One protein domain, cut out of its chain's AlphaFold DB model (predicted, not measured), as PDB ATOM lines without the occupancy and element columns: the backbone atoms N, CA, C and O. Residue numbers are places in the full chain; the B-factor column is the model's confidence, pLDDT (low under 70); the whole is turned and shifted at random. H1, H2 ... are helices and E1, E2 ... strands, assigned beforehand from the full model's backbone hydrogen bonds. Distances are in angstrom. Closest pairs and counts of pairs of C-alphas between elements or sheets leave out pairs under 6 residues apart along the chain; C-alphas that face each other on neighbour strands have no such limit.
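What this domain is: This is residues 2 to 147 and 173 to 242 of the 909 residues of an uncharacterized protein of Geobacter sp (UniProt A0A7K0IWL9). Two lobes of strands sit end to end: a small sandwich, with the two-strand sheet E1 E4 over part of the twisted five-strand sheet E2 E3 E5 E6 E7, and a second twisted sheet of E8, E9 and E11 along the long strand E13, whose first residues, with E8 and E12, reach far from the sandwich. Short helix H1 packs over the five-strand sheet. The 216 printed residues hold, in order, E1 E2 H1 E3 to E13 H2 H3; both larger sheets are branched, the first antiparallel, the second mixed. The class is mostly strand, though under half of the residues are in named elements; the whole is compact, radius of gyration of the C-alphas 17.5 A, spanning 56 by 38 by 37 A.

How they stand to each other: E5, residues 64 to 74, has E2, residues 29 to 33, on one side, and E6, residues 77 to 82, and E7, residues 88 to 90, on the other side. These are antiparallel to E5, with N 31 and O 69 2.9 A, N 72 and O 79 3.1 A, and N 66 and O 88 2.9 A apart, within hydrogen-bond range; E5 and E6 form a hairpin. E3, residues 47 to 50, is antiparallel to E2 (N 30 and O 49, 2.8 A). E1, residues 12 to 19, and E4, residues 56 to 61, are antiparallel (N 14 and O 59, 2.9 A), and their sheet makes a sandwich, two sheets face to face, with the first, best planes 31 degrees apart. H1, residues 36 to 40, is on the first sheet at a height of 8.8 A, only just over E2, on which 3 of its C-alphas fall. E13, residues 204 to 214, has E8, residues 109 to 112, and E11, residues 189 to 192, on one side, antiparallel (N 111 and O 205, 3.1 A; N 190 and O 213, 2.8 A), and E9, residues 116 to 123, on the other side, parallel (N 118 and O 206, 2.9 A). The closest C-alphas of E6 and E11, those of Phe 82 and Tyr 192, are 6.7 A apart. E10, residues 132 to 136, and E12, residues 198 to 200, pair with no named strand. H2, residues 218 to 221, only grazes the sheet of E13; H3, residues 235 to 240, only grazes that of E5, with 5 pairs of C-alphas within 10 A. Every O i to N i+4 pair is within range in H1 and H3; H2 is too short for one, and its one O i to N i+3 pair is within range.

Where its parts are: E5 and E13 each measure 32.0 A, E9 23.3 A and E1 22.5 A. E1 begins at C-alpha 12 (189.997, 158.579, 144.760); H3 ends at C-alpha 240 (172.893, 155.613, 146.506).

The domain as a whole: The farthest C-alphas, of Ala 9 and Gly 113, are 56.8 A apart. Residues 148 to 172 are cut out, a gap of 11.9 A between C-alphas 147 and 173. The links E7 to E8 and H2 to H3 are long. Mean pLDDT of the printed part is 83.6; 40 residues are under 70, among them 2 to 10 and 224 to 233.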
ATOM      1  N   ALA A   2     204.662 166.675 129.960       31.08
ATOM      2  CA  ALA A   2     204.025 166.854 131.264       31.08
ATOM      3  C   ALA A   2     204.432 165.688 132.175       31.08
ATOM      4  O   ALA A   2     204.334 164.534 131.763       31.08
ATOM      5  N   ILE A   3     204.900 165.986 133.387       30.91
ATOM      6  CA  ILE A   3     205.119 164.965 134.416       30.91
ATOM      7  C   ILE A   3     203.734 164.613 134.983       30.91
ATOM      8  O   ILE A   3     203.033 165.535 135.413       30.91
ATOM      9  N   PRO A   4     203.302 163.339 134.971       39.16
ATOM     10  CA  PRO A   4     202.050 162.957 135.613       39.16
ATOM     11  C   PRO A   4     202.170 163.188 137.123       39.16
ATOM     12  O   PRO A   4     203.191 162.843 137.720       39.16
ATOM     13  N   LEU A   5     201.131 163.743 137.754       42.31
ATOM     14  CA  LEU A   5     201.054 163.707 139.213       42.31
ATOM     15  C   LEU A   5     200.982 162.237 139.640       42.31
ATOM     16  O   LEU A   5     200.047 161.521 139.285       42.31
ATOM     17  N   THR A   6     201.986 161.787 140.388       48.19
ATOM     18  CA  THR A   6     201.944 160.499 141.079       48.19
ATOM     19  C   THR A   6     200.807 160.541 142.092       48.19
ATOM     20  O   THR A   6     200.836 161.386 142.989       48.19
ATOM     21  N   ALA A   7     199.822 159.653 141.930       54.03
ATOM     22  CA  ALA A   7     198.671 159.563 142.823       54.03
ATOM     23  C   ALA A   7     199.127 159.419 144.282       54.03
ATOM     24  O   ALA A   7     200.031 158.633 144.585       54.03
ATOM     25  N   GLN A   8     198.521 160.199 145.167       62.56
ATOM     26  CA  GLN A   8     198.846 160.234 146.585       62.56
ATOM     27  C   GLN A   8     198.021 159.195 147.350       62.56
ATOM     28  O   GLN A   8     196.940 158.779 146.926       62.56
ATOM     29  N   ALA A   9     198.537 158.745 148.494       50.28
ATOM     30  CA  ALA A   9     197.830 157.798 149.346       50.28
ATOM     31  C   ALA A   9     196.574 158.466 149.937       50.28
ATOM     32  O   ALA A   9     196.682 159.302 150.831       50.28
ATOM     33  N   GLY A  10     195.400 158.099 149.415       64.75
ATOM     34  CA  GLY A  10     194.112 158.719 149.747       64.75
ATOM     35  C   GLY A  10     193.387 159.359 148.557       64.75
ATOM     36  O   GLY A  10     192.224 159.725 148.709       64.75
ATOM     37  N   ASP A  11     194.018 159.459 147.380       83.38
ATOM     38  CA  ASP A  11     193.322 159.886 146.160       83.38
ATOM     39  C   ASP A  11     192.270 158.853 145.722       83.38
ATOM     40  O   ASP A  11     192.523 157.646 145.667       83.38
ATOM     41  N   ILE A  12     191.101 159.349 145.327       88.19
ATOM     42  CA  ILE A  12     189.997 158.579 144.760       88.19
ATOM     43  C   ILE A  12     190.172 158.467 143.245       88.19
ATOM     44  O   ILE A  12     190.303 159.474 142.545       88.19
ATOM     45  N   THR A  13     190.122 157.243 142.717       90.50
ATOM     46  CA  THR A  13     190.059 156.997 141.271       90.50
ATOM     47  C   THR A  13     188.654 157.306 140.750       90.50
ATOM     48  O   THR A  13     187.666 156.719 141.194       90.50
ATOM     49  N   ILE A  14     188.581 158.152 139.725       91.69
ATOM     50  CA  ILE A  14     187.380 158.369 138.917       91.69
ATOM     51  C   ILE A  14     187.683 157.879 137.507       91.69
ATOM     52  O   ILE A  14     188.593 158.380 136.846       91.69
ATOM     53  N   GLU A  15     186.920 156.898 137.043       91.44
ATOM     54  CA  GLU A  15     187.000 156.383 135.673       91.44
ATOM     55  C   GLU A  15     185.738 156.760 134.906       91.44
ATOM     56  O   GLU A  15     184.690 157.032 135.490       91.44
ATOM     57  N   GLY A  16     185.802 156.811 133.582       90.38
ATOM     58  CA  GLY A  16     184.630 157.201 132.813       90.38
ATOM     59  C   GLY A  16     184.875 157.251 131.323       90.38
ATOM     60  O   GLY A  16     185.967 156.956 130.845       90.38
ATOM     61  N   ARG A  17     183.841 157.642 130.573       91.00
ATOM     62  CA  ARG A  17     183.939 157.853 129.125       91.00
ATOM     63  C   ARG A  17     183.361 159.189 128.703       91.00
ATOM     64  O   ARG A  17     182.313 159.580 129.216       91.00
ATOM     65  N   VAL A  18     184.009 159.824 127.727       93.12
ATOM     66  CA  VAL A  18     183.437 160.943 126.967       93.12
ATOM     67  C   VAL A  18     182.792 160.391 125.696       93.12
ATOM     68  O   VAL A  18     183.417 159.635 124.948       93.12
ATOM     69  N   LEU A  19     181.527 160.732 125.463       91.81
ATOM     70  CA  LEU A  19     180.707 160.211 124.364       91.81
ATOM     71  C   LEU A  19     180.015 161.362 123.630       91.81
ATOM     72  O   LEU A  19     179.458 162.241 124.279       91.81
ATOM     73  N   THR A  20     179.998 161.329 122.303       91.12
ATOM     74  CA  THR A  20     179.110 162.134 121.446       91.12
ATOM     75  C   THR A  20     177.907 161.289 121.008       91.12
ATOM     76  O   THR A  20     177.841 160.094 121.306       91.12
ATOM     77  N   GLU A  21     176.967 161.871 120.258       87.00
ATOM     78  CA  GLU A  21     175.884 161.108 119.613       87.00
ATOM     79  C   GLU A  21     176.412 160.029 118.639       87.00
ATOM     80  O   GLU A  21     175.774 158.989 118.474       87.00
ATOM     81  N   SER A  22     177.592 160.246 118.038       85.81
ATOM     82  CA  SER A  22     178.223 159.329 117.074       85.81
ATOM     83  C   SER A  22     178.986 158.173 117.730       85.81
ATOM     84  O   SER A  22     179.081 157.092 117.152       85.81
ATOM     85  N   GLY A  23     179.560 158.371 118.922       88.31
ATOM     86  CA  GLY A  23     180.449 157.382 119.534       88.31
ATOM     87  C   GLY A  23     181.365 157.946 120.624       88.31
ATOM     88  O   GLY A  23     181.094 159.010 121.177       88.31
ATOM     89  N   PRO A  24     182.448 157.237 120.981       91.50
ATOM     90  CA  PRO A  24     183.450 157.736 121.920       91.50
ATOM     91  C   PRO A  24     184.215 158.941 121.366       91.50
ATOM     92  O   PRO A  24     184.699 158.899 120.237       91.50
ATOM     93  N   LEU A  25     184.369 159.995 122.173       93.88
ATOM     94  CA  LEU A  25     185.208 161.137 121.812       93.88
ATOM     95  C   LEU A  25     186.659 160.822 122.193       93.88
ATOM     96  O   LEU A  25     186.981 160.696 123.375       93.88
ATOM     97  N   VAL A  26     187.520 160.662 121.190       94.00
ATOM     98  CA  VAL A  26     188.927 160.251 121.335       94.00
ATOM     99  C   VAL A  26     189.825 161.477 121.536       94.00
ATOM    100  O   VAL A  26     189.611 162.506 120.904       94.00
ATOM    101  N   GLN A  27     190.837 161.377 122.406       95.75
ATOM    102  CA  GLN A  27     191.751 162.475 122.774       95.75
ATOM    103  C   GLN A  27     191.081 163.743 123.345       95.75
ATOM    104  O   GLN A  27     191.709 164.804 123.383       95.75
ATOM    105  N   ALA A  28     189.855 163.624 123.860       96.69
ATOM    106  CA  ALA A  28     189.205 164.669 124.641       96.69
ATOM    107  C   ALA A  28     189.974 164.914 125.944       96.69
ATOM    108  O   ALA A  28     190.297 163.959 126.650       96.69
ATOM    109  N   GLU A  29     190.234 166.176 126.275       97.31
ATOM    110  CA  GLU A  29     190.796 166.583 127.562       97.31
ATOM    111  C   GLU A  29     189.654 166.670 128.583       97.31
ATOM    112  O   GLU A  29     188.749 167.496 128.444       97.31
ATOM    113  N   VAL A  30     189.690 165.809 129.599       97.50
ATOM    114  CA  VAL A  30     188.764 165.799 130.739       97.50
ATOM    115  C   VAL A  30     189.431 166.505 131.908       97.50
ATOM    116  O   VAL A  30     190.580 166.198 132.211       97.50
ATOM    117  N   SER A  31     188.743 167.439 132.565       96.75
ATOM    118  CA  SER A  31     189.299 168.286 133.631       96.75
ATOM    119  C   SER A  31     188.397 168.353 134.863       96.75
ATOM    120  O   SER A  31     187.171 168.297 134.745       96.75
ATOM    121  N   ALA A  32     189.023 168.508 136.034       96.56
ATOM    122  CA  ALA A  32     188.356 168.718 137.317       96.56
ATOM    123  C   ALA A  32     188.885 169.974 138.040       96.56
ATOM    124  O   ALA A  32     190.069 170.061 138.387       96.56
ATOM    125  N   HIS A  33     187.993 170.930 138.308       94.69
ATOM    126  CA  HIS A  33     188.274 172.210 138.980       94.69
ATOM    127  C   HIS A  33     187.539 172.299 140.325       94.69
ATOM    128  O   HIS A  33     186.437 171.766 140.435       94.69
ATOM    129  N   ARG A  34     188.104 172.967 141.346       89.44
ATOM    130  CA  ARG A  34     187.432 173.113 142.661       89.44
ATOM    131  C   ARG A  34     186.268 174.104 142.606       89.44
ATOM    132  O   ARG A  34     185.230 173.868 143.214       89.44
ATOM    133  N   SER A  35     186.399 175.187 141.839       89.31
ATOM    134  CA  SER A  35     185.319 176.147 141.601       89.31
ATOM    135  C   SER A  35     185.048 176.385 140.114       89.31
ATOM    136  O   SER A  35     185.899 176.175 139.246       89.31
ATOM    137  N   TYR A  36     183.851 176.894 139.822       90.38
ATOM    138  CA  TYR A  36     183.494 177.378 138.490       90.38
ATOM    139  C   TYR A  36     184.341 178.588 138.059       90.38
ATOM    140  O   TYR A  36     184.659 178.726 136.880       90.38
ATOM    141  N   ALA A  37     184.764 179.428 139.011       88.44
ATOM    142  CA  ALA A  37     185.640 180.565 138.744       88.44
ATOM    143  C   ALA A  37     187.026 180.115 138.247       88.44
ATOM    144  O   ALA A  37     187.523 180.676 137.273       88.44
ATOM    145  N   ASP A  38     187.604 179.058 138.837       90.19
ATOM    146  CA  ASP A  38     188.871 178.472 138.367       90.19
ATOM    147  C   ASP A  38     188.751 177.963 136.923       90.19
ATOM    148  O   ASP A  38     189.656 178.155 136.110       90.19
ATOM    149  N   MET A  39     187.614 177.329 136.608       90.19
ATOM    150  CA  MET A  39     187.316 176.790 135.280       90.19
ATOM    151  C   MET A  39     187.171 177.909 134.236       90.19
ATOM    152  O   MET A  39     187.750 177.806 133.156       90.19
ATOM    153  N   LEU A  40     186.450 178.993 134.556       86.75
ATOM    154  CA  LEU A  40     186.296 180.154 133.667       86.75
ATOM    155  C   LEU A  40     187.594 180.943 133.473       86.75
ATOM    156  O   LEU A  40     187.876 181.397 132.367       86.75
ATOM    157  N   ALA A  41     188.397 181.097 134.526       87.00
ATOM    158  CA  ALA A  41     189.685 181.784 134.463       87.00
ATOM    159  C   ALA A  41     190.784 180.958 133.762       87.00
ATOM    160  O   ALA A  41     191.926 181.409 133.671       87.00
ATOM    161  N   GLY A  42     190.467 179.749 133.277       84.94
ATOM    162  CA  GLY A  42     191.423 178.862 132.611       84.94
ATOM    163  C   GLY A  42     192.546 178.380 133.532       84.94
ATOM    164  O   GLY A  42     193.620 178.015 133.050       84.94
ATOM    165  N   LEU A  43     192.331 178.396 134.854       90.19
ATOM    166  CA  LEU A  43     193.334 177.949 135.813       90.19
ATOM    167  C   LEU A  43     193.579 176.447 135.664       90.19
ATOM    168  O   LEU A  43     192.715 175.678 135.229       90.19
ATOM    169  N   LYS A  44     194.789 176.020 136.036       91.31
ATOM    170  CA  LYS A  44     195.195 174.618 135.936       91.31
ATOM    171  C   LYS A  44     194.241 173.742 136.776       91.31
ATOM    172  O   LYS A  44     194.137 173.984 137.979       91.31
ATOM    173  N   PRO A  45     193.585 172.723 136.189       93.75
ATOM    174  CA  PRO A  45     192.729 171.810 136.940       93.75
ATOM    175  C   PRO A  45     193.537 171.012 137.969       93.75
ATOM    176  O   PRO A  45     194.748 170.822 137.822       93.75
ATOM    177  N   VAL A  46     192.857 170.504 139.000       94.88
ATOM    178  CA  VAL A  46     193.488 169.678 140.046       94.88
ATOM    179  C   VAL A  46     193.945 168.338 139.468       94.88
ATOM    180  O   VAL A  46     195.044 167.883 139.774       94.88
ATOM    181  N   ALA A  47     193.155 167.769 138.555       95.06
ATOM    182  CA  ALA A  47     193.585 166.707 137.655       95.06
ATOM    183  C   ALA A  47     192.966 166.901 136.263       95.06
ATOM    184  O   ALA A  47     191.828 167.366 136.139       95.06
ATOM    185  N   SER A  48     193.701 166.504 135.224       95.81
ATOM    186  CA  SER A  48     193.165 166.307 133.878       95.81
ATOM    187  C   SER A  48     193.720 165.030 133.247       95.81
ATOM    188  O   SER A  48     194.753 164.506 133.680       95.81
ATOM    189  N   ALA A  49     193.007 164.497 132.258       96.50
ATOM    190  CA  ALA A  49     193.399 163.307 131.511       96.50
ATOM    191  C   ALA A  49     192.815 163.335 130.096       96.50
ATOM    192  O   ALA A  49     191.703 163.820 129.886       96.50
ATOM    193  N   LYS A  50     193.535 162.746 129.136       96.44
ATOM    194  CA  LYS A  50     193.035 162.553 127.770       96.44
ATOM    195  C   LYS A  50     192.354 161.208 127.588       96.44
ATOM    196  O   LYS A  50     192.831 160.203 128.110       96.44
ATOM    197  N   THR A  51     191.289 161.182 126.791       96.31
ATOM    198  CA  THR A  51     190.594 159.936 126.460       96.31
ATOM    199  C   THR A  51     191.357 159.053 125.471       96.31
ATOM    200  O   THR A  51     192.007 159.527 124.530       96.31
ATOM    201  N   ASP A  52     191.237 157.739 125.662       93.12
ATOM    202  CA  ASP A  52     191.752 156.719 124.748       93.12
ATOM    203  C   ASP A  52     190.853 156.513 123.504       93.12
ATOM    204  O   ASP A  52     189.893 157.248 123.259       93.12
ATOM    205  N   ARG A  53     191.151 155.480 122.699       89.81
ATOM    206  CA  ARG A  53     190.360 155.106 121.507       89.81
ATOM    207  C   ARG A  53     188.934 154.626 121.824       89.81
ATOM    208  O   ARG A  53     188.081 154.654 120.946       89.81
ATOM    209  N   GLY A  54     188.673 154.170 123.048       87.25
ATOM    210  CA  GLY A  54     187.347 153.816 123.560       87.25
ATOM    211  C   GLY A  54     186.630 154.976 124.259       87.25
ATOM    212  O   GLY A  54     185.563 154.754 124.841       87.25
ATOM    213  N   GLY A  55     187.202 156.186 124.217       90.06
ATOM    214  CA  GLY A  55     186.732 157.376 124.927       90.06
ATOM    215  C   GLY A  55     186.969 157.329 126.437       90.06
ATOM    216  O   GLY A  55     186.415 158.168 127.143       90.06
ATOM    217  N   LEU A  56     187.732 156.352 126.942       91.75
ATOM    218  CA  LEU A  56     187.977 156.106 128.362       91.75
ATOM    219  C   LEU A  56     188.982 157.110 128.928       91.75
ATOM    220  O   LEU A  56     190.033 157.330 128.331       91.75
ATOM    221  N   TYR A  57     188.684 157.665 130.100       94.50
ATOM    222  CA  TYR A  57     189.614 158.457 130.904       94.50
ATOM    223  C   TYR A  57     189.702 157.914 132.335       94.50
ATOM    224  O   TYR A  57     188.808 157.204 132.805       94.50
ATOM    225  N   LYS A  58     190.778 158.293 133.032       94.31
ATOM    226  CA  LYS A  58     190.985 158.044 134.459       94.31
ATOM    227  C   LYS A  58     191.600 159.278 135.112       94.31
ATOM    228  O   LYS A  58     192.612 159.782 134.632       94.31
ATOM    229  N   LEU A  59     191.001 159.738 136.203       94.56
ATOM    230  CA  LEU A  59     191.518 160.782 137.087       94.56
ATOM    231  C   LEU A  59     191.772 160.181 138.473       94.56
ATOM    232  O   LEU A  59     191.111 159.220 138.867       94.56
ATOM    233  N   ASN A  60     192.697 160.779 139.215       93.19
ATOM    234  CA  ASN A  60     192.839 160.581 140.654       93.19
ATOM    235  C   ASN A  60     192.682 161.957 141.311       93.19
ATOM    236  O   ASN A  60     193.284 162.922 140.833       93.19
ATOM    237  N   LEU A  61     191.839 162.063 142.337       92.19
ATOM    238  CA  LEU A  61     191.554 163.315 143.046       92.19
ATOM    239  C   LEU A  61     191.450 163.060 144.554       92.19
ATOM    240  O   LEU A  61     190.807 162.083 144.940       92.19
ATOM    241  N   PRO A  62     191.988 163.939 145.415       88.62
ATOM    242  CA  PRO A  62     191.714 163.872 146.845       88.62
ATOM    243  C   PRO A  62     190.233 164.210 147.123       88.62
ATOM    244  O   PRO A  62     189.599 164.868 146.294       88.62
ATOM    245  N   PRO A  63     189.667 163.811 148.276       83.94
ATOM    246  CA  PRO A  63     188.266 164.089 148.598       83.94
ATOM    247  C   PRO A  63     187.962 165.597 148.710       83.94
ATOM    248  O   PRO A  63     188.522 166.279 149.568       83.94
ATOM    249  N   ASP A  64     187.085 166.110 147.840       84.69
ATOM    250  CA  ASP A  64     186.527 167.477 147.832       84.69
ATOM    251  C   ASP A  64     185.348 167.556 146.824       84.69
ATOM    252  O   ASP A  64     184.979 166.559 146.197       84.69
ATOM    253  N   SER A  65     184.748 168.733 146.641       83.56
ATOM    254  CA  SER A  65     183.759 169.024 145.596       83.56
ATOM    255  C   SER A  65     184.420 169.546 144.312       83.56
ATOM    256  O   SER A  65     185.281 170.424 144.363       83.56
ATOM    257  N   TYR A  66     184.012 169.027 143.147       90.19
ATOM    258  CA  TYR A  66     184.642 169.330 141.855       90.19
ATOM    259  C   TYR A  66     183.646 169.578 140.715       90.19
ATOM    260  O   TYR A  66     182.628 168.897 140.578       90.19
ATOM    261  N   TYR A  67     183.988 170.512 139.829       92.06
ATOM    262  CA  TYR A  67     183.341 170.721 138.535       92.06
ATOM    263  C   TYR A  67     184.052 169.881 137.474       92.06
ATOM    264  O   TYR A  67     185.236 170.092 137.214       92.06
ATOM    265  N   PHE A  68     183.323 168.953 136.850       94.31
ATOM    266  CA  PHE A  68     183.831 168.107 135.771       94.31
ATOM    267  C   PHE A  68     183.385 168.623 134.403       94.31
ATOM    268  O   PHE A  68     182.186 168.818 134.155       94.31
ATOM    269  N   SER A  69     184.349 168.784 133.501       95.19
ATOM    270  CA  SER A  69     184.120 169.111 132.095       95.19
ATOM    271  C   SER A  69     185.014 168.278 131.176       95.19
ATOM    272  O   SER A  69     186.016 167.702 131.605       95.19
ATOM    273  N   ALA A  70     184.645 168.196 129.899       96.56
ATOM    274  CA  ALA A  70     185.510 167.663 128.854       96.56
ATOM    275  C   ALA A  70     185.402 168.497 127.578       96.56
ATOM    276  O   ALA A  70     184.323 168.985 127.241       96.56
ATOM    277  N   SER A  71     186.501 168.618 126.837       95.81
ATOM    278  CA  SER A  71     186.517 169.227 125.503       95.81
ATOM    279  C   SER A  71     187.329 168.385 124.521       95.81
ATOM    280  O   SER A  71     188.287 167.716 124.905       95.81
ATOM    281  N   GLY A  72     186.938 168.380 123.248       95.38
ATOM    282  CA  GLY A  72     187.620 167.605 122.212       95.38
ATOM    283  C   GLY A  72     187.118 167.927 120.809       95.38
ATOM    284  O   GLY A  72     186.275 168.805 120.623       95.38
ATOM    285  N   GLU A  73     187.632 167.206 119.818       94.62
ATOM    286  CA  GLU A  73     187.292 167.400 118.408       94.62
ATOM    287  C   GLU A  73     187.121 166.045 117.711       94.62
ATOM    288  O   GLU A  73     187.843 165.094 118.003       94.62
ATOM    289  N   HIS A  74     186.149 165.952 116.808       89.44
ATOM    290  CA  HIS A  74     185.888 164.779 115.975       89.44
ATOM    291  C   HIS A  74     185.373 165.269 114.622       89.44
ATOM    292  O   HIS A  74     184.469 166.102 114.564       89.44
ATOM    293  N   ASP A  75     185.995 164.794 113.544       87.12
ATOM    294  CA  ASP A  75     185.659 165.107 112.148       87.12
ATOM    295  C   ASP A  75     185.586 166.624 111.870       87.12
ATOM    296  O   ASP A  75     184.668 167.133 111.230       87.12
ATOM    297  N   GLY A  76     186.560 167.367 112.416       87.38
ATOM    298  CA  GLY A  76     186.671 168.829 112.313       87.38
ATOM    299  C   GLY A  76     185.657 169.617 113.152       87.38
ATOM    300  O   GLY A  76     185.652 170.849 113.123       87.38
ATOM    301  N   ARG A  77     184.788 168.937 113.911       90.69
ATOM    302  CA  ARG A  77     183.781 169.554 114.779       90.69
ATOM    303  C   ARG A  77     184.209 169.472 116.239       90.69
ATOM    304  O   ARG A  77     184.514 168.398 116.753       90.69
ATOM    305  N   LYS A  78     184.190 170.614 116.927       95.56
ATOM    306  CA  LYS A  78     184.464 170.700 118.367       95.56
ATOM    307  C   LYS A  78     183.265 170.220 119.182       95.56
ATOM    308  O   LYS A  78     182.118 170.469 118.810       95.56
ATOM    309  N   PHE A  79     183.548 169.572 120.304       95.62
ATOM    310  CA  PHE A  79     182.578 169.038 121.256       95.62
ATOM    311  C   PHE A  79     182.938 169.468 122.680       95.62
ATOM    312  O   PHE A  79     184.118 169.595 123.022       95.62
ATOM    313  N   TYR A  80     181.919 169.666 123.513       95.50
ATOM    314  CA  TYR A  80     182.058 170.063 124.911       95.50
ATOM    315  C   TYR A  80     181.063 169.307 125.796       95.50
ATOM    316  O   TYR A  80     179.920 169.077 125.404       95.50
ATOM    317  N   ALA A  81     181.494 168.934 126.997       94.00
ATOM    318  CA  ALA A  81     180.655 168.362 128.042       94.00
ATOM    319  C   ALA A  81     180.828 169.155 129.340       94.00
ATOM    320  O   ALA A  81     181.951 169.364 129.797       94.00
ATOM    321  N   PHE A  82     179.717 169.504 129.982       92.00
ATOM    322  CA  PHE A  82     179.673 169.964 131.369       92.00
ATOM    323  C   PHE A  82     178.725 169.038 132.122       92.00
ATOM    324  O   PHE A  82     177.560 168.909 131.743       92.00
ATOM    325  N   HIS A  83     179.201 168.344 133.156       87.62
ATOM    326  CA  HIS A  83     178.368 167.334 133.800       87.62
ATOM    327  C   HIS A  83     177.180 167.982 134.530       87.62
ATOM    328  O   HIS A  83     177.360 168.704 135.506       87.62
ATOM    329  N   GLY A  84     175.946 167.677 134.109       78.81
ATOM    330  CA  GLY A  84     174.704 168.268 134.641       78.81
ATOM    331  C   GLY A  84     174.351 167.950 136.104       78.81
ATOM    332  O   GLY A  84     173.212 168.154 136.519       78.81
ATOM    333  N   SER A  85     175.298 167.426 136.886       77.31
ATOM    334  CA  SER A  85     175.209 167.354 138.354       77.31
ATOM    335  C   SER A  85     176.240 168.246 139.065       77.31
ATOM    336  O   SER A  85     176.256 168.248 140.291       77.31
ATOM    337  N   ASN A  86     177.073 168.995 138.325       84.69
ATOM    338  CA  ASN A  86     178.161 169.833 138.842       84.69
ATOM    339  C   ASN A  86     177.696 170.855 139.911       84.69
ATOM    340  O   ASN A  86     176.634 171.467 139.742       84.69
ATOM    341  N   PRO A  87     178.503 171.104 140.960       85.12
ATOM    342  CA  PRO A  87     179.697 170.341 141.334       85.12
ATOM    343  C   PRO A  87     179.336 168.964 141.930       85.12
ATOM    344  O   PRO A  87     178.233 168.769 142.447       85.12
ATOM    345  N   LEU A  88     180.260 168.006 141.822       81.75
ATOM    346  CA  LEU A  88     180.153 166.636 142.331       81.75
ATOM    347  C   LEU A  88     181.070 166.469 143.543       81.75
ATOM    348  O   LEU A  88     182.258 166.770 143.456       81.75
ATOM    349  N   ALA A  89     180.542 165.916 144.633       78.56
ATOM    350  CA  ALA A  89     181.358 165.465 145.753       78.56
ATOM    351  C   ALA A  89     182.163 164.208 145.374       78.56
ATOM    352  O   ALA A  89     181.609 163.232 144.864       78.56
ATOM    353  N   VAL A  90     183.463 164.230 145.662       82.25
ATOM    354  CA  VAL A  90     184.374 163.083 145.621       82.25
ATOM    355  C   VAL A  90     184.631 162.677 147.071       82.25
ATOM    356  O   VAL A  90     185.203 163.452 147.832       82.25
ATOM    357  N   ALA A  91     184.132 161.503 147.470       77.38
ATOM    358  CA  ALA A  91     184.094 161.059 148.866       77.38
ATOM    359  C   ALA A  91     185.185 160.013 149.185       77.38
ATOM    360  O   ALA A  91     186.365 160.291 149.024       77.38
ATOM    361  N   ASP A  92     184.806 158.819 149.649       74.19
ATOM    362  CA  ASP A  92     185.695 157.768 150.171       74.19
ATOM    363  C   ASP A  92     185.866 156.554 149.234       74.19
ATOM    364  O   ASP A  92     186.552 155.593 149.580       74.19
ATOM    365  N   LYS A  93     185.224 156.555 148.056       78.12
ATOM    366  CA  LYS A  93     185.200 155.409 147.128       78.12
ATOM    367  C   LYS A  93     185.311 155.840 145.674       78.12
ATOM    368  O   LYS A  93     184.688 156.816 145.260       78.12
ATOM    369  N   ASN A  94     185.996 155.012 144.891       85.81
ATOM    370  CA  ASN A  94     186.072 155.126 143.437       85.81
ATOM    371  C   ASN A  94     184.680 155.042 142.789       85.81
ATOM    372  O   ASN A  94     183.829 154.268 143.240       85.81
ATOM    373  N   PHE A  95     184.462 155.790 141.705       83.19
ATOM    374  CA  PHE A  95     183.205 155.755 140.953       83.19
ATOM    375  C   PHE A  95     183.387 156.005 139.450       83.19
ATOM    376  O   PHE A  95     184.414 156.506 138.992       83.19
ATOM    377  N   TRP A  96     182.358 155.642 138.682       86.56
ATOM    378  CA  TRP A  96     182.298 155.783 137.231       86.56
ATOM    379  C   TRP A  96     181.458 156.996 136.805       86.56
ATOM    380  O   TRP A  96     180.274 157.099 137.150       86.56
ATOM    381  N   LEU A  97     182.048 157.894 136.012       88.44
ATOM    382  CA  LEU A  97     181.472 159.177 135.599       88.44
ATOM    383  C   LEU A  97     181.432 159.319 134.066       88.44
ATOM    384  O   LEU A  97     182.425 159.636 133.408       88.44
ATOM    385  N   GLY A  98     180.257 159.098 133.476       88.69
ATOM    386  CA  GLY A  98     180.028 159.345 132.050       88.69
ATOM    387  C   GLY A  98     179.874 160.837 131.745       88.69
ATOM    388  O   GLY A  98     179.103 161.525 132.410       88.69
ATOM    389  N   LEU A  99     180.560 161.320 130.710       91.31
ATOM    390  CA  LEU A  99     180.421 162.680 130.187       91.31
ATOM    391  C   LEU A  99     179.826 162.612 128.777       91.31
ATOM    392  O   LEU A  99     180.407 162.007 127.876       91.31
ATOM    393  N   LEU A 100     178.654 163.216 128.591       91.56
ATOM    394  CA  LEU A 100     178.008 163.312 127.284       91.56
ATOM    395  C   LEU A 100     178.345 164.676 126.686       91.56
ATOM    396  O   LEU A 100     177.971 165.709 127.235       91.56
ATOM    397  N   ALA A 101     179.107 164.663 125.597       93.00
ATOM    398  CA  ALA A 101     179.576 165.847 124.906       93.00
ATOM    399  C   ALA A 101     178.646 166.174 123.738       93.00
ATOM    400  O   ALA A 101     178.523 165.404 122.779       93.00
ATOM    401  N   THR A 102     178.006 167.334 123.808       92.94
ATOM    402  CA  THR A 102     177.302 167.929 122.673       92.94
ATOM    403  C   THR A 102     178.305 168.648 121.768       92.94
ATOM    404  O   THR A 102     179.441 168.910 122.183       92.94
ATOM    405  N   PRO A 103     177.938 168.980 120.519       92.62
ATOM    406  CA  PRO A 103     178.692 169.950 119.738       92.62
ATOM    407  C   PRO A 103     178.962 171.224 120.545       92.62
ATOM    408  O   PRO A 103     178.100 171.659 121.305       92.62
ATOM    409  N   ALA A 104     180.139 171.818 120.367       92.56
ATOM    410  CA  ALA A 104     180.419 173.138 120.909       92.56
ATOM    411  C   ALA A 104     179.572 174.182 120.164       92.56
ATOM    412  O   ALA A 104     179.531 174.208 118.930       92.56
ATOM    413  N   ASP A 105     178.891 175.021 120.933       94.25
ATOM    414  CA  ASP A 105     177.967 176.041 120.452       94.25
ATOM    415  C   ASP A 105     178.740 177.258 119.922       94.25
ATOM    416  O   ASP A 105     179.897 177.492 120.283       94.25
ATOM    417  N   GLN A 106     178.101 178.058 119.068       93.50
ATOM    418  CA  GLN A 106     178.692 179.303 118.568       93.50
ATOM    419  C   GLN A 106     178.608 180.415 119.616       93.50
ATOM    420  O   GLN A 106     177.674 180.438 120.416       93.50
ATOM    421  N   GLN A 107     179.567 181.344 119.592       94.94
ATOM    422  CA  GLN A 107     179.576 182.552 120.431       94.94
ATOM    423  C   GLN A 107     178.321 183.423 120.200       94.94
ATOM    424  O   GLN A 107     177.798 183.420 119.081       94.94
ATOM    425  N   PRO A 108     177.830 184.182 121.204       96.19
ATOM    426  CA  PRO A 108     176.570 184.911 121.075       96.19
ATOM    427  C   PRO A 108     176.637 185.999 119.999       96.19
ATOM    428  O   PRO A 108     177.526 186.857 120.023       96.19
ATOM    429  N   ALA A 109     175.665 186.006 119.087       96.81
ATOM    430  CA  ALA A 109     175.493 187.093 118.128       96.81
ATOM    431  C   ALA A 109     174.667 188.218 118.771       96.81
ATOM    432  O   ALA A 109     173.647 187.954 119.401       96.81
ATOM    433  N   TYR A 110     175.094 189.474 118.619       96.94
ATOM    434  CA  TYR A 110     174.434 190.624 119.247       96.94
ATOM    435  C   TYR A 110     173.772 191.518 118.202       96.94
ATOM    436  O   TYR A 110     174.458 192.021 117.313       96.94
ATOM    437  N   VAL A 111     172.475 191.783 118.363       95.12
ATOM    438  CA  VAL A 111     171.734 192.796 117.589       95.12
ATOM    439  C   VAL A 111     171.230 193.903 118.511       95.12
ATOM    440  O   VAL A 111     171.093 193.695 119.717       95.12
ATOM    441  N   ASP A 112     170.952 195.078 117.956       95.19
ATOM    442  CA  ASP A 112     170.301 196.175 118.681       95.19
ATOM    443  C   ASP A 112     168.817 195.865 118.929       95.19
ATOM    444  O   ASP A 112     168.127 195.349 118.050       95.19
ATOM    445  N   GLY A 113     168.320 196.143 120.139       88.94
ATOM    446  CA  GLY A 113     166.954 195.789 120.533       88.94
ATOM    447  C   GLY A 113     166.726 195.791 122.047       88.94
ATOM    448  O   GLY A 113     167.385 196.507 122.797       88.94
ATOM    449  N   SER A 114     165.775 194.982 122.520       88.56
ATOM    450  CA  SER A 114     165.502 194.850 123.957       88.56
ATOM    451  C   SER A 114     166.590 194.041 124.673       88.56
ATOM    452  O   SER A 114     166.935 192.936 124.254       88.56
ATOM    453  N   THR A 115     167.102 194.585 125.781       92.56
ATOM    454  CA  THR A 115     168.124 193.956 126.633       92.56
ATOM    455  C   THR A 115     167.704 192.542 127.057       92.56
ATOM    456  O   THR A 115     166.670 192.358 127.704       92.56
ATOM    457  N   GLY A 116     168.497 191.530 126.698       93.44
ATOM    458  CA  GLY A 116     168.253 190.146 127.109       93.44
ATOM    459  C   GLY A 116     168.880 189.099 126.192       93.44
ATOM    460  O   GLY A 116     169.804 189.396 125.432       93.44
ATOM    461  N   LEU A 117     168.344 187.878 126.242       95.00
ATOM    462  CA  LEU A 117     168.745 186.755 125.391       95.00
ATOM    463  C   LEU A 117     167.552 186.206 124.607       95.00
ATOM    464  O   LEU A 117     166.422 186.222 125.091       95.00
ATOM    465  N   GLU A 118     167.818 185.632 123.444       95.38
ATOM    466  CA  GLU A 118     166.902 184.730 122.747       95.38
ATOM    467  C   GLU A 118     167.683 183.625 122.035       95.38
ATOM    468  O   GLU A 118     168.911 183.686 121.919       95.38
ATOM    469  N   GLY A 119     167.002 182.582 121.573       94.94
ATOM    470  CA  GLY A 119     167.711 181.482 120.939       94.94
ATOM    471  C   GLY A 119     166.865 180.281 120.573       94.94
ATOM    472  O   GLY A 119     165.638 180.323 120.644       94.94
ATOM    473  N   VAL A 120     167.558 179.208 120.185       96.31
ATOM    474  CA  VAL A 120     166.978 177.900 119.848       96.31
ATOM    475  C   VAL A 120     167.631 176.809 120.695       96.31
ATOM    476  O   VAL A 120     168.853 176.755 120.833       96.31
ATOM    477  N   VAL A 121     166.814 175.916 121.246       96.06
ATOM    478  CA  VAL A 121     167.237 174.725 121.990       96.06
ATOM    479  C   VAL A 121     167.068 173.492 121.110       96.06
ATOM    480  O   VAL A 121     166.024 173.327 120.473       96.06
ATOM    481  N   ARG A 122     168.063 172.595 121.088       94.06
ATOM    482  CA  ARG A 122     168.014 171.359 120.290       94.06
ATOM    483  C   ARG A 122     168.310 170.089 121.078       94.06
ATOM    484  O   ARG A 122     169.190 170.065 121.933       94.06
ATOM    485  N   TYR A 123     167.675 168.989 120.679       91.19
ATOM    486  CA  TYR A 123     168.095 167.628 121.018       91.19
ATOM    487  C   TYR A 123     168.240 166.794 119.740       91.19
ATOM    488  O   TYR A 123     167.315 166.731 118.929       91.19
ATOM    489  N   LYS A 124     169.418 166.189 119.526       85.75
ATOM    490  CA  LYS A 124     169.783 165.472 118.287       85.75
ATOM    491  C   LYS A 124     169.465 166.261 117.008       85.75
ATOM    492  O   LYS A 124     168.809 165.776 116.087       85.75
ATOM    493  N   GLY A 125     169.841 167.542 117.005       85.44
ATOM    494  CA  GLY A 125     169.586 168.508 115.924       85.44
ATOM    495  C   GLY A 125     168.134 169.002 115.779       85.44
ATOM    496  O   GLY A 125     167.910 170.070 115.200       85.44
ATOM    497  N   LYS A 126     167.144 168.289 116.324       91.06
ATOM    498  CA  LYS A 126     165.733 168.703 116.292       91.06
ATOM    499  C   LYS A 126     165.469 169.795 117.336       91.06
ATOM    500  O   LYS A 126     166.091 169.737 118.397       91.06
ATOM    501  N   PRO A 127     164.575 170.767 117.077       93.25
ATOM    502  CA  PRO A 127     164.164 171.727 118.097       93.25
ATOM    503  C   PRO A 127     163.513 171.026 119.295       93.25
ATOM    504  O   PRO A 127     162.918 169.957 119.126       93.25
ATOM    505  N   LEU A 128     163.647 171.603 120.490       91.25
ATOM    506  CA  LEU A 128     163.182 170.989 121.734       91.25
ATOM    507  C   LEU A 128     162.016 171.759 122.369       91.25
ATOM    508  O   LEU A 128     162.223 172.733 123.088       91.25
ATOM    509  N   ASP A 129     160.804 171.261 122.144       85.25
ATOM    510  CA  ASP A 129     159.558 171.720 122.764       85.25
ATOM    511  C   ASP A 129     159.543 171.509 124.287       85.25
ATOM    512  O   ASP A 129     160.193 170.592 124.798       85.25
ATOM    513  N   GLY A 130     158.745 172.290 125.023       76.31
ATOM    514  CA  GLY A 130     158.375 171.984 126.415       76.31
ATOM    515  C   GLY A 130     159.559 171.889 127.387       76.31
ATOM    516  O   GLY A 130     159.468 171.229 128.424       76.31
ATOM    517  N   ALA A 131     160.687 172.497 127.025       85.88
ATOM    518  CA  ALA A 131     161.854 172.644 127.875       85.88
ATOM    519  C   ALA A 131     161.799 173.979 128.635       85.88
ATOM    520  O   ALA A 131     160.953 174.838 128.383       85.88
ATOM    521  N   TYR A 132     162.703 174.147 129.592       82.00
ATOM    522  CA  TYR A 132     162.733 175.289 130.496       82.00
ATOM    523  C   TYR A 132     164.157 175.826 130.648       82.00
ATOM    524  O   TYR A 132     165.077 175.068 130.966       82.00
ATOM    525  N   LEU A 133     164.320 177.133 130.446       89.06
ATOM    526  CA  LEU A 133     165.571 177.876 130.514       89.06
ATOM    527  C   LEU A 133     165.745 178.565 131.876       89.06
ATOM    528  O   LEU A 133     164.837 179.229 132.376       89.06
ATOM    529  N   ALA A 134     166.947 178.461 132.441       86.69
ATOM    530  CA  ALA A 134     167.363 179.158 133.653       86.69
ATOM    531  C   ALA A 134     168.705 179.877 133.450       86.69
ATOM    532  O   ALA A 134     169.682 179.281 132.982       86.69
ATOM    533  N   LEU A 135     168.735 181.148 133.855       89.69
ATOM    534  CA  LEU A 135     169.908 182.017 133.915       89.69
ATOM    535  C   LEU A 135     170.404 182.100 135.363       89.69
ATOM    536  O   LEU A 135     169.630 182.450 136.252       89.69
ATOM    537  N   TYR A 136     171.685 181.838 135.606       88.31
ATOM    538  CA  TYR A 136     172.336 181.987 136.917       88.31
ATOM    539  C   TYR A 136     173.426 183.063 136.848       88.31
ATOM    540  O   TYR A 136     173.987 183.281 135.777       88.31
ATOM    541  N   LYS A 137     173.777 183.722 137.958       88.44
ATOM    542  CA  LYS A 137     174.987 184.570 137.994       88.44
ATOM    543  C   LYS A 137     176.246 183.679 138.125       88.44
ATOM    544  O   LYS A 137     176.135 182.603 138.720       88.44
ATOM    545  N   PRO A 138     177.425 184.046 137.578       89.12
ATOM    546  CA  PRO A 138     178.612 183.171 137.562       89.12
ATOM    547  C   PRO A 138     179.176 182.775 138.938       89.12
ATOM    548  O   PRO A 138     179.903 181.794 139.037       89.12
ATOM    549  N   ASP A 139     178.838 183.514 139.989       82.50
ATOM    550  CA  ASP A 139     179.168 183.267 141.398       82.50
ATOM    551  C   ASP A 139     178.188 182.304 142.107       82.50
ATOM    552  O   ASP A 139     178.380 181.958 143.276       82.50
ATOM    553  N   SER A 140     177.150 181.826 141.409       75.19
ATOM    554  CA  SER A 140     176.193 180.853 141.951       75.19
ATOM    555  C   SER A 140     176.889 179.531 142.292       75.19
ATOM    556  O   SER A 140     177.499 178.900 141.431       75.19
ATOM    557  N   LYS A 141     176.731 179.058 143.538       65.44
ATOM    558  CA  LYS A 141     177.346 177.808 144.037       65.44
ATOM    559  C   LYS A 141     177.011 176.568 143.198       65.44
ATOM    560  O   LYS A 141     177.796 175.629 143.146       65.44
ATOM    561  N   SER A 142     175.859 176.549 142.534       72.31
ATOM    562  CA  SER A 142     175.514 175.549 141.526       72.31
ATOM    563  C   SER A 142     174.503 176.119 140.526       72.31
ATOM    564  O   SER A 142     173.866 177.139 140.783       72.31
ATOM    565  N   PHE A 143     174.347 175.451 139.380       81.75
ATOM    566  CA  PHE A 143     173.367 175.810 138.340       81.75
ATOM    567  C   PHE A 143     172.147 174.879 138.407       81.75
ATOM    568  O   PHE A 143     171.705 174.304 137.409       81.75
ATOM    569  N   LYS A 144     171.656 174.675 139.635       73.19
ATOM    570  CA  LYS A 144     170.554 173.778 140.008       73.19
ATOM    571  C   LYS A 144     169.389 174.613 140.572       73.19
ATOM    572  O   LYS A 144     169.608 175.691 141.113       73.19
ATOM    573  N   GLY A 145     168.160 174.097 140.488       64.81
ATOM    574  CA  GLY A 145     166.960 174.774 141.012       64.81
ATOM    575  C   GLY A 145     166.306 175.755 140.026       64.81
ATOM    576  O   GLY A 145     166.166 175.434 138.837       64.81
ATOM    577  N   LEU A 146     165.866 176.913 140.540       59.97
ATOM    578  CA  LEU A 146     165.500 178.110 139.767       59.97
ATOM    579  C   LEU A 146     166.682 179.088 139.713       59.97
ATOM    580  O   LEU A 146     167.228 179.456 140.752       59.97
ATOM    581  N   GLY A 147     167.011 179.570 138.513       69.69
ATOM    582  CA  GLY A 147     167.983 180.648 138.325       69.69
ATOM    583  C   GLY A 147     167.468 182.023 138.773       69.69
ATOM    584  O   GLY A 147     166.320 182.176 139.195       69.69
ATOM    585  N   LYS A 173     166.630 172.655 130.812       87.25
ATOM    586  CA  LYS A 173     166.218 171.297 131.193       87.25
ATOM    587  C   LYS A 173     164.857 170.942 130.589       87.25
ATOM    588  O   LYS A 173     163.957 171.778 130.600       87.25
ATOM    589  N   LYS A 174     164.681 169.702 130.116       86.56
ATOM    590  CA  LYS A 174     163.363 169.119 129.798       86.56
ATOM    591  C   LYS A 174     163.092 167.941 130.722       86.56
ATOM    592  O   LYS A 174     163.858 166.981 130.745       86.56
ATOM    593  N   ILE A 175     161.990 168.037 131.456       79.06
ATOM    594  CA  ILE A 175     161.490 166.994 132.350       79.06
ATOM    595  C   ILE A 175     160.623 166.040 131.523       79.06
ATOM    596  O   ILE A 175     159.646 166.470 130.911       79.06
ATOM    597  N   ILE A 176     160.979 164.759 131.475       77.00
ATOM    598  CA  ILE A 176     160.238 163.747 130.714       77.00
ATOM    599  C   ILE A 176     159.161 163.121 131.608       77.00
ATOM    600  O   ILE A 176     159.414 162.775 132.762       77.00
ATOM    601  N   ASN A 177     157.944 162.995 131.066       64.62
ATOM    602  CA  ASN A 177     156.763 162.375 131.689       64.62
ATOM    603  C   ASN A 177     156.380 162.906 133.093       64.62
ATOM    604  O   ASN A 177     155.664 162.228 133.828       64.62
ATOM    605  N   GLY A 178     156.838 164.100 133.485       53.28
ATOM    606  CA  GLY A 178     156.697 164.628 134.847       53.28
ATOM    607  C   GLY A 178     156.119 166.042 134.924       53.28
ATOM    608  O   GLY A 178     156.161 166.804 133.961       53.28
ATOM    609  N   LYS A 179     155.605 166.401 136.107       49.44
ATOM    610  CA  LYS A 179     155.238 167.785 136.458       49.44
ATOM    611  C   LYS A 179     156.488 168.620 136.805       49.44
ATOM    612  O   LYS A 179     157.592 168.093 136.931       49.44
ATOM    613  N   SER A 180     156.299 169.937 136.892       59.66
ATOM    614  CA  SER A 180     157.356 170.953 136.758       59.66
ATOM    615  C   SER A 180     158.518 170.891 137.766       59.66
ATOM    616  O   SER A 180     158.374 170.457 138.908       59.66
ATOM    617  N   ASN A 181     159.661 171.418 137.313       55.06
ATOM    618  CA  ASN A 181     160.819 171.908 138.075       55.06
ATOM    619  C   ASN A 181     161.471 170.984 139.127       55.06
ATOM    620  O   ASN A 181     162.336 171.441 139.880       55.06
ATOM    621  N   ARG A 182     161.152 169.685 139.159       64.25
ATOM    622  CA  ARG A 182     161.919 168.716 139.958       64.25
ATOM    623  C   ARG A 182     163.395 168.638 139.518       64.25
ATOM    624  O   ARG A 182     163.713 168.961 138.366       64.25
ATOM    625  N   PRO A 183     164.316 168.203 140.397       62.84
ATOM    626  CA  PRO A 183     165.667 167.835 139.993       62.84
ATOM    627  C   PRO A 183     165.653 166.803 138.858       62.84
ATOM    628  O   PRO A 183     164.779 165.934 138.791       62.84
ATOM    629  N   LEU A 184     166.634 166.919 137.959       70.12
ATOM    630  CA  LEU A 184     166.786 166.035 136.804       70.12
ATOM    631  C   LEU A 184     166.980 164.575 137.248       70.12
ATOM    632  O   LEU A 184     167.840 164.289 138.087       70.12
ATOM    633  N   GLN A 185     166.244 163.667 136.623       68.81
ATOM    634  CA  GLN A 185     166.292 162.213 136.786       68.81
ATOM    635  C   GLN A 185     166.942 161.560 135.557       68.81
ATOM    636  O   GLN A 185     167.380 162.246 134.632       68.81
ATOM    637  N   GLU A 186     167.062 160.233 135.555       70.62
ATOM    638  CA  GLU A 186     167.574 159.508 134.396       70.62
ATOM    639  C   GLU A 186     166.616 159.635 133.197       70.62
ATOM    640  O   GLU A 186     165.423 159.370 133.312       70.62
ATOM    641  N   GLY A 187     167.142 160.040 132.037       75.19
ATOM    642  CA  GLY A 187     166.369 160.204 130.799       75.19
ATOM    643  C   GLY A 187     165.761 161.594 130.579       75.19
ATOM    644  O   GLY A 187     165.411 161.909 129.444       75.19
ATOM    645  N   ASP A 188     165.714 162.456 131.600       84.81
ATOM    646  CA  ASP A 188     165.483 163.893 131.389       84.81
ATOM    647  C   ASP A 188     166.608 164.506 130.551       84.81
ATOM    648  O   ASP A 188     167.744 164.032 130.594       84.81
ATOM    649  N   LEU A 189     166.336 165.610 129.853       89.12
ATOM    650  CA  LEU A 189     167.351 166.318 129.071       89.12
ATOM    651  C   LEU A 189     167.919 167.512 129.843       89.12
ATOM    652  O   LEU A 189     167.176 168.267 130.471       89.12
ATOM    653  N   TYR A 190     169.230 167.707 129.738       90.69
ATOM    654  CA  TYR A 190     169.969 168.863 130.236       90.69
ATOM    655  C   TYR A 190     170.789 169.485 129.109       90.69
ATOM    656  O   TYR A 190     171.318 168.783 128.248       90.69
ATOM    657  N   CYS A 191     170.893 170.805 129.121       92.31
ATOM    658  CA  CYS A 191     171.588 171.588 128.115       92.31
ATOM    659  C   CYS A 191     172.375 172.678 128.847       92.31
ATOM    660  O   CYS A 191     171.804 173.459 129.610       92.31
ATOM    661  N   TYR A 192     173.682 172.733 128.621       93.94
ATOM    662  CA  TYR A 192     174.568 173.765 129.148       93.94
ATOM    663  C   TYR A 192     175.189 174.472 127.951       93.94
ATOM    664  O   TYR A 192     175.849 173.824 127.142       93.94
ATOM    665  N   TYR A 193     174.979 175.782 127.828       96.06
ATOM    666  CA  TYR A 193     175.562 176.545 126.730       96.06
ATOM    667  C   TYR A 193     177.089 176.601 126.886       96.06
ATOM    668  O   TYR A 193     177.621 177.151 127.850       96.06
ATOM    669  N   SER A 194     177.814 175.991 125.955       94.06
ATOM    670  CA  SER A 194     179.256 175.739 126.086       94.06
ATOM    671  C   SER A 194     180.134 176.994 126.036       94.06
ATOM    672  O   SER A 194     181.273 176.940 126.491       94.06
ATOM    673  N   GLN A 195     179.604 178.133 125.572       94.69
ATOM    674  CA  GLN A 195     180.271 179.446 125.618       94.69
ATOM    675  C   GLN A 195     179.842 180.293 126.839       94.69
ATOM    676  O   GLN A 195     179.956 181.516 126.819       94.69
ATOM    677  N   ASN A 196     179.299 179.667 127.891       95.06
ATOM    678  CA  ASN A 196     178.934 180.343 129.139       95.06
ATOM    679  C   ASN A 196     180.149 180.984 129.850       95.06
ATOM    680  O   ASN A 196     181.212 180.362 129.897       95.06
ATOM    681  N   PRO A 197     179.977 182.144 130.517       96.06
ATOM    682  CA  PRO A 197     178.735 182.914 130.655       96.06
ATOM    683  C   PRO A 197     178.439 183.815 129.441       96.06
ATOM    684  O   PRO A 197     179.341 184.383 128.833       96.06
ATOM    685  N   VAL A 198     177.153 184.008 129.135       97.25
ATOM    686  CA  VAL A 198     176.682 185.010 128.166       97.25
ATOM    687  C   VAL A 198     176.639 186.386 128.825       97.25
ATOM    688  O   VAL A 198     175.995 186.558 129.857       97.25
ATOM    689  N   GLU A 199     177.270 187.374 128.196       97.25
ATOM    690  CA  GLU A 199     177.226 188.778 128.614       97.25
ATOM    691  C   GLU A 199     176.007 189.493 128.011       97.25
ATOM    692  O   GLU A 199     175.973 189.771 126.813       97.25
ATOM    693  N   VAL A 200     175.000 189.825 128.820       96.38
ATOM    694  CA  VAL A 200     173.829 190.595 128.369       96.38
ATOM    695  C   VAL A 200     174.184 192.079 128.326       96.38
ATOM    696  O   VAL A 200     174.536 192.676 129.339       96.38
ATOM    697  N   LYS A 201     174.067 192.702 127.152       96.81
ATOM    698  CA  LYS A 201     174.515 194.085 126.922       96.81
ATOM    699  C   LYS A 201     173.323 195.053 126.896       96.81
ATOM    700  O   LYS A 201     172.303 194.706 126.300       96.81
ATOM    701  N   PRO A 202     173.426 196.263 127.485       94.88
ATOM    702  CA  PRO A 202     172.342 197.246 127.450       94.88
ATOM    703  C   PRO A 202     171.912 197.565 126.012       94.88
ATOM    704  O   PRO A 202     172.765 197.806 125.157       94.88
ATOM    705  N   GLY A 203     170.604 197.564 125.743       93.62
ATOM    706  CA  GLY A 203     170.055 197.897 124.421       93.62
ATOM    707  C   GLY A 203     170.368 196.879 123.318       93.62
ATOM    708  O   GLY A 203     170.235 197.200 122.137       93.62
ATOM    709  N   LYS A 204     170.808 195.664 123.677       96.38
ATOM    710  CA  LYS A 204     171.117 194.593 122.726       96.38
ATOM    711  C   LYS A 204     170.514 193.258 123.151       96.38
ATOM    712  O   LYS A 204     170.478 192.916 124.335       96.38
ATOM    713  N   LYS A 205     170.110 192.472 122.155       96.12
ATOM    714  CA  LYS A 205     169.672 191.084 122.312       96.12
ATOM    715  C   LYS A 205     170.827 190.145 121.961       96.12
ATOM    716  O   LYS A 205     171.468 190.319 120.924       96.12
ATOM    717  N   ALA A 206     171.103 189.171 122.826       97.38
ATOM    718  CA  ALA A 206     172.070 188.104 122.574       97.38
ATOM    719  C   ALA A 206     171.360 186.869 121.995       97.38
ATOM    720  O   ALA A 206     170.564 186.237 122.687       97.38
ATOM    721  N   HIS A 207     171.658 186.521 120.745       97.19
ATOM    722  CA  HIS A 207     171.166 185.313 120.085       97.19
ATOM    723  C   HIS A 207     172.138 184.154 120.312       97.19
ATOM    724  O   HIS A 207     173.329 184.274 120.004       97.19
ATOM    725  N   ILE A 208     171.626 183.024 120.801       96.88
ATOM    726  CA  ILE A 208     172.389 181.780 120.981       96.88
ATOM    727  C   ILE A 208     171.637 180.567 120.415       96.88
ATOM    728  O   ILE A 208     170.415 180.564 120.285       96.88
ATOM    729  N   GLU A 209     172.364 179.497 120.124       95.94
ATOM    730  CA  GLU A 209     171.797 178.159 119.946       95.94
ATOM    731  C   GLU A 209     172.499 177.231 120.942       95.94
ATOM    732  O   GLU A 209     173.699 177.395 121.162       95.94
ATOM    733  N   LEU A 210     171.768 176.307 121.576       94.88
ATOM    734  CA  LEU A 210     172.362 175.332 122.496       94.88
ATOM    735  C   LEU A 210     171.800 173.917 122.341       94.88
ATOM    736  O   LEU A 210     170.601 173.708 122.128       94.88
ATOM    737  N   SER A 211     172.692 172.939 122.483       93.50
ATOM    738  CA  SER A 211     172.381 171.510 122.374       93.50
ATOM    739  C   SER A 211     172.203 170.834 123.738       93.50
ATOM    740  O   SER A 211     172.874 171.164 124.715       93.50
ATOM    741  N   CYS A 212     171.311 169.848 123.796       92.81
ATOM    742  CA  CYS A 212     170.993 169.069 124.993       92.81
ATOM    743  C   CYS A 212     171.519 167.628 124.914       92.81
ATOM    744  O   CYS A 212     171.623 167.045 123.835       92.81
ATOM    745  N   HIS A 213     171.746 167.013 126.073       89.75
ATOM    746  CA  HIS A 213     172.002 165.583 126.245       89.75
ATOM    747  C   HIS A 213     171.096 165.019 127.359       89.75
ATOM    748  O   HIS A 213     170.648 165.773 128.225       89.75
ATOM    749  N   PRO A 214     170.811 163.706 127.405       87.12
ATOM    750  CA  PRO A 214     170.092 163.117 128.528       87.12
ATOM    751  C   PRO A 214     170.965 163.093 129.789       87.12
ATOM    752  O   PRO A 214     172.182 162.902 129.721       87.12
ATOM    753  N   LYS A 215     170.366 163.240 130.969       78.69
ATOM    754  CA  LYS A 215     171.040 162.955 132.237       78.69
ATOM    755  C   LYS A 215     171.093 161.440 132.440       78.69
ATOM    756  O   LYS A 215     170.056 160.781 132.434       78.69
ATOM    757  N   ILE A 216     172.303 160.918 132.665       65.31
ATOM    758  CA  ILE A 216     172.648 159.518 133.004       65.31
ATOM    759  C   ILE A 216     172.312 158.472 131.916       65.31
ATOM    760  O   ILE A 216     173.152 157.616 131.646       65.31
ATOM    761  N   ASN A 217     171.157 158.563 131.243       71.00
ATOM    762  CA  ASN A 217     170.683 157.615 130.231       71.00
ATOM    763  C   ASN A 217     171.500 157.697 128.930       71.00
ATOM    764  O   ASN A 217     171.084 158.274 127.921       71.00
ATOM    765  N   ARG A 218     172.681 157.083 128.960       74.00
ATOM    766  CA  ARG A 218     173.602 156.947 127.830       74.00
ATOM    767  C   ARG A 218     172.942 156.337 126.591       74.00
ATOM    768  O   ARG A 218     173.226 156.772 125.479       74.00
ATOM    769  N   ASP A 219     172.100 155.326 126.770       73.88
ATOM    770  CA  ASP A 219     171.613 154.505 125.655       73.88
ATOM    771  C   ASP A 219     170.583 155.259 124.802       73.88
ATOM    772  O   ASP A 219     170.518 155.075 123.589       73.88
ATOM    773  N   SER A 220     169.853 156.204 125.405       71.81
ATOM    774  CA  SER A 220     169.038 157.175 124.667       71.81
ATOM    775  C   SER A 220     169.871 158.195 123.868       71.81
ATOM    776  O   SER A 220     169.354 158.794 122.921       71.81
ATOM    777  N   PHE A 221     171.163 158.372 124.184       78.69
ATOM    778  CA  PHE A 221     172.080 159.301 123.510       78.69
ATOM    779  C   PHE A 221     172.850 158.655 122.350       78.69
ATOM    780  O   PHE A 221     172.772 159.157 121.229       78.69
ATOM    781  N   VAL A 222     173.551 157.541 122.590       79.88
ATOM    782  CA  VAL A 222     174.545 156.974 121.661       79.88
ATOM    783  C   VAL A 222     174.365 155.466 121.453       79.88
ATOM    784  O   VAL A 222     174.266 154.696 122.405       79.88
ATOM    785  N   ALA A 223     174.379 155.035 120.188       70.94
ATOM    786  CA  ALA A 223     174.033 153.668 119.776       70.94
ATOM    787  C   ALA A 223     175.143 152.609 119.975       70.94
ATOM    788  O   ALA A 223     174.933 151.433 119.690       70.94
ATOM    789  N   THR A 224     176.335 152.994 120.443       68.94
ATOM    790  CA  THR A 224     177.422 152.032 120.706       68.94
ATOM    791  C   THR A 224     177.111 151.158 121.929       68.94
ATOM    792  O   THR A 224     176.401 151.583 122.843       68.94
ATOM    793  N   GLY A 225     177.659 149.940 121.987       59.56
ATOM    794  CA  GLY A 225     177.419 149.004 123.094       59.56
ATOM    795  C   GLY A 225     177.946 149.480 124.457       59.56
ATOM    796  O   GLY A 225     178.893 150.266 124.542       59.56
ATOM    797  N   LYS A 226     177.339 148.981 125.541       62.31
ATOM    798  CA  LYS A 226     177.817 149.191 126.917       62.31
ATOM    799  C   LYS A 226     179.122 148.430 127.155       62.31
ATOM    800  O   LYS A 226     179.193 147.230 126.921       62.31
ATOM    801  N   ILE A 227     180.129 149.130 127.677       58.41
ATOM    802  CA  ILE A 227     181.372 148.550 128.202       58.41
ATOM    803  C   ILE A 227     181.657 149.251 129.539       58.41
ATOM    804  O   ILE A 227     182.254 150.328 129.563       58.41
ATOM    805  N   LYS A 228     181.161 148.662 130.634       55.84
ATOM    806  CA  LYS A 228     181.414 149.062 132.030       55.84
ATOM    807  C   LYS A 228     182.320 147.985 132.649       55.84
ATOM    808  O   LYS A 228     181.965 146.815 132.524       55.84
ATOM    809  N   PRO A 229     183.448 148.320 133.300       54.44
ATOM    810  CA  PRO A 229     184.153 147.368 134.155       54.44
ATOM    811  C   PRO A 229     183.221 146.950 135.299       54.44
ATOM    812  O   PRO A 229     182.708 147.811 136.015       54.44
ATOM    813  N   GLU A 230     182.983 145.651 135.473       50.22
ATOM    814  CA  GLU A 230     181.919 145.132 136.354       50.22
ATOM    815  C   GLU A 230     182.080 145.528 137.838       50.22
ATOM    816  O   GLU A 230     181.113 145.503 138.592       50.22
ATOM    817  N   ALA A 231     183.284 145.947 138.244       57.44
ATOM    818  CA  ALA A 231     183.666 146.218 139.629       57.44
ATOM    819  C   ALA A 231     183.518 147.683 140.110       57.44
ATOM    820  O   ALA A 231     183.847 147.956 141.264       57.44
ATOM    821  N   ILE A 232     183.079 148.640 139.274       61.38
ATOM    822  CA  ILE A 232     183.026 150.073 139.651       61.38
ATOM    823  C   ILE A 232     181.593 150.618 139.612       61.38
ATOM    824  O   ILE A 232     180.942 150.616 138.567       61.38
ATOM    825  N   ASN A 233     181.122 151.160 140.739       69.12
ATOM    826  CA  ASN A 233     179.814 151.813 140.840       69.12
ATOM    827  C   ASN A 233     179.764 153.111 140.013       69.12
ATOM    828  O   ASN A 233     180.706 153.898 140.050       69.12
ATOM    829  N   THR A 234     178.663 153.399 139.313       71.38
ATOM    830  CA  THR A 234     178.430 154.737 138.720       71.38
ATOM    831  C   THR A 234     178.318 155.819 139.795       71.38
ATOM    832  O   THR A 234     178.050 155.507 140.950       71.38
ATOM    833  N   PHE A 235     178.474 157.102 139.449       67.88
ATOM    834  CA  PHE A 235     178.252 158.197 140.409       67.88
ATOM    835  C   PHE A 235     176.864 158.115 141.081       67.88
ATOM    836  O   PHE A 235     176.749 158.299 142.288       67.88
ATOM    837  N   SER A 236     175.819 157.741 140.334       62.19
ATOM    838  CA  SER A 236     174.471 157.514 140.876       62.19
ATOM    839  C   SER A 236     174.422 156.339 141.863       62.19
ATOM    840  O   SER A 236     173.869 156.474 142.952       62.19
ATOM    841  N   GLU A 237     175.046 155.207 141.518       64.94
ATOM    842  CA  GLU A 237     175.196 154.043 142.409       64.94
ATOM    843  C   GLU A 237     176.061 154.379 143.643       64.94
ATOM    844  O   GLU A 237     175.800 153.882 144.736       64.94
ATOM    845  N   HIS A 238     177.066 155.249 143.505       65.56
ATOM    846  CA  HIS A 238     177.916 155.731 144.593       65.56
ATOM    847  C   HIS A 238     177.118 156.592 145.580       65.56
ATOM    848  O   HIS A 238     177.125 156.279 146.771       65.56
ATOM    849  N   ILE A 239     176.369 157.589 145.092       61.78
ATOM    850  CA  ILE A 239     175.470 158.426 145.903       61.78
ATOM    851  C   ILE A 239     174.390 157.571 146.590       61.78
ATOM    852  O   ILE A 239     174.137 157.748 147.778       61.78
ATOM    853  N   ALA A 240     173.820 156.576 145.901       58.38
ATOM    854  CA  ALA A 240     172.893 155.613 146.506       58.38
ATOM    855  C   ALA A 240     173.566 154.664 147.527       58.38
ATOM    856  O   ALA A 240     172.891 154.122 148.400       58.38
ATOM    857  N   SER A 241     174.891 154.473 147.451       59.56
ATOM    858  CA  SER A 241     175.693 153.700 148.417       59.56
ATOM    859  C   SER A 241     176.164 154.506 149.636       59.56
ATOM    860  O   SER A 241     176.856 153.956 150.506       59.56
ATOM    861  N   LEU A 242     175.847 155.804 149.702       63.38
ATOM    862  CA  LEU A 242     176.087 156.611 150.893       63.38
ATOM    863  C   LEU A 242     175.171 156.112 152.010       63.38
ATOM    864  O   LEU A 242     173.951 156.088 151.878       63.38
TER     865      LEU A 242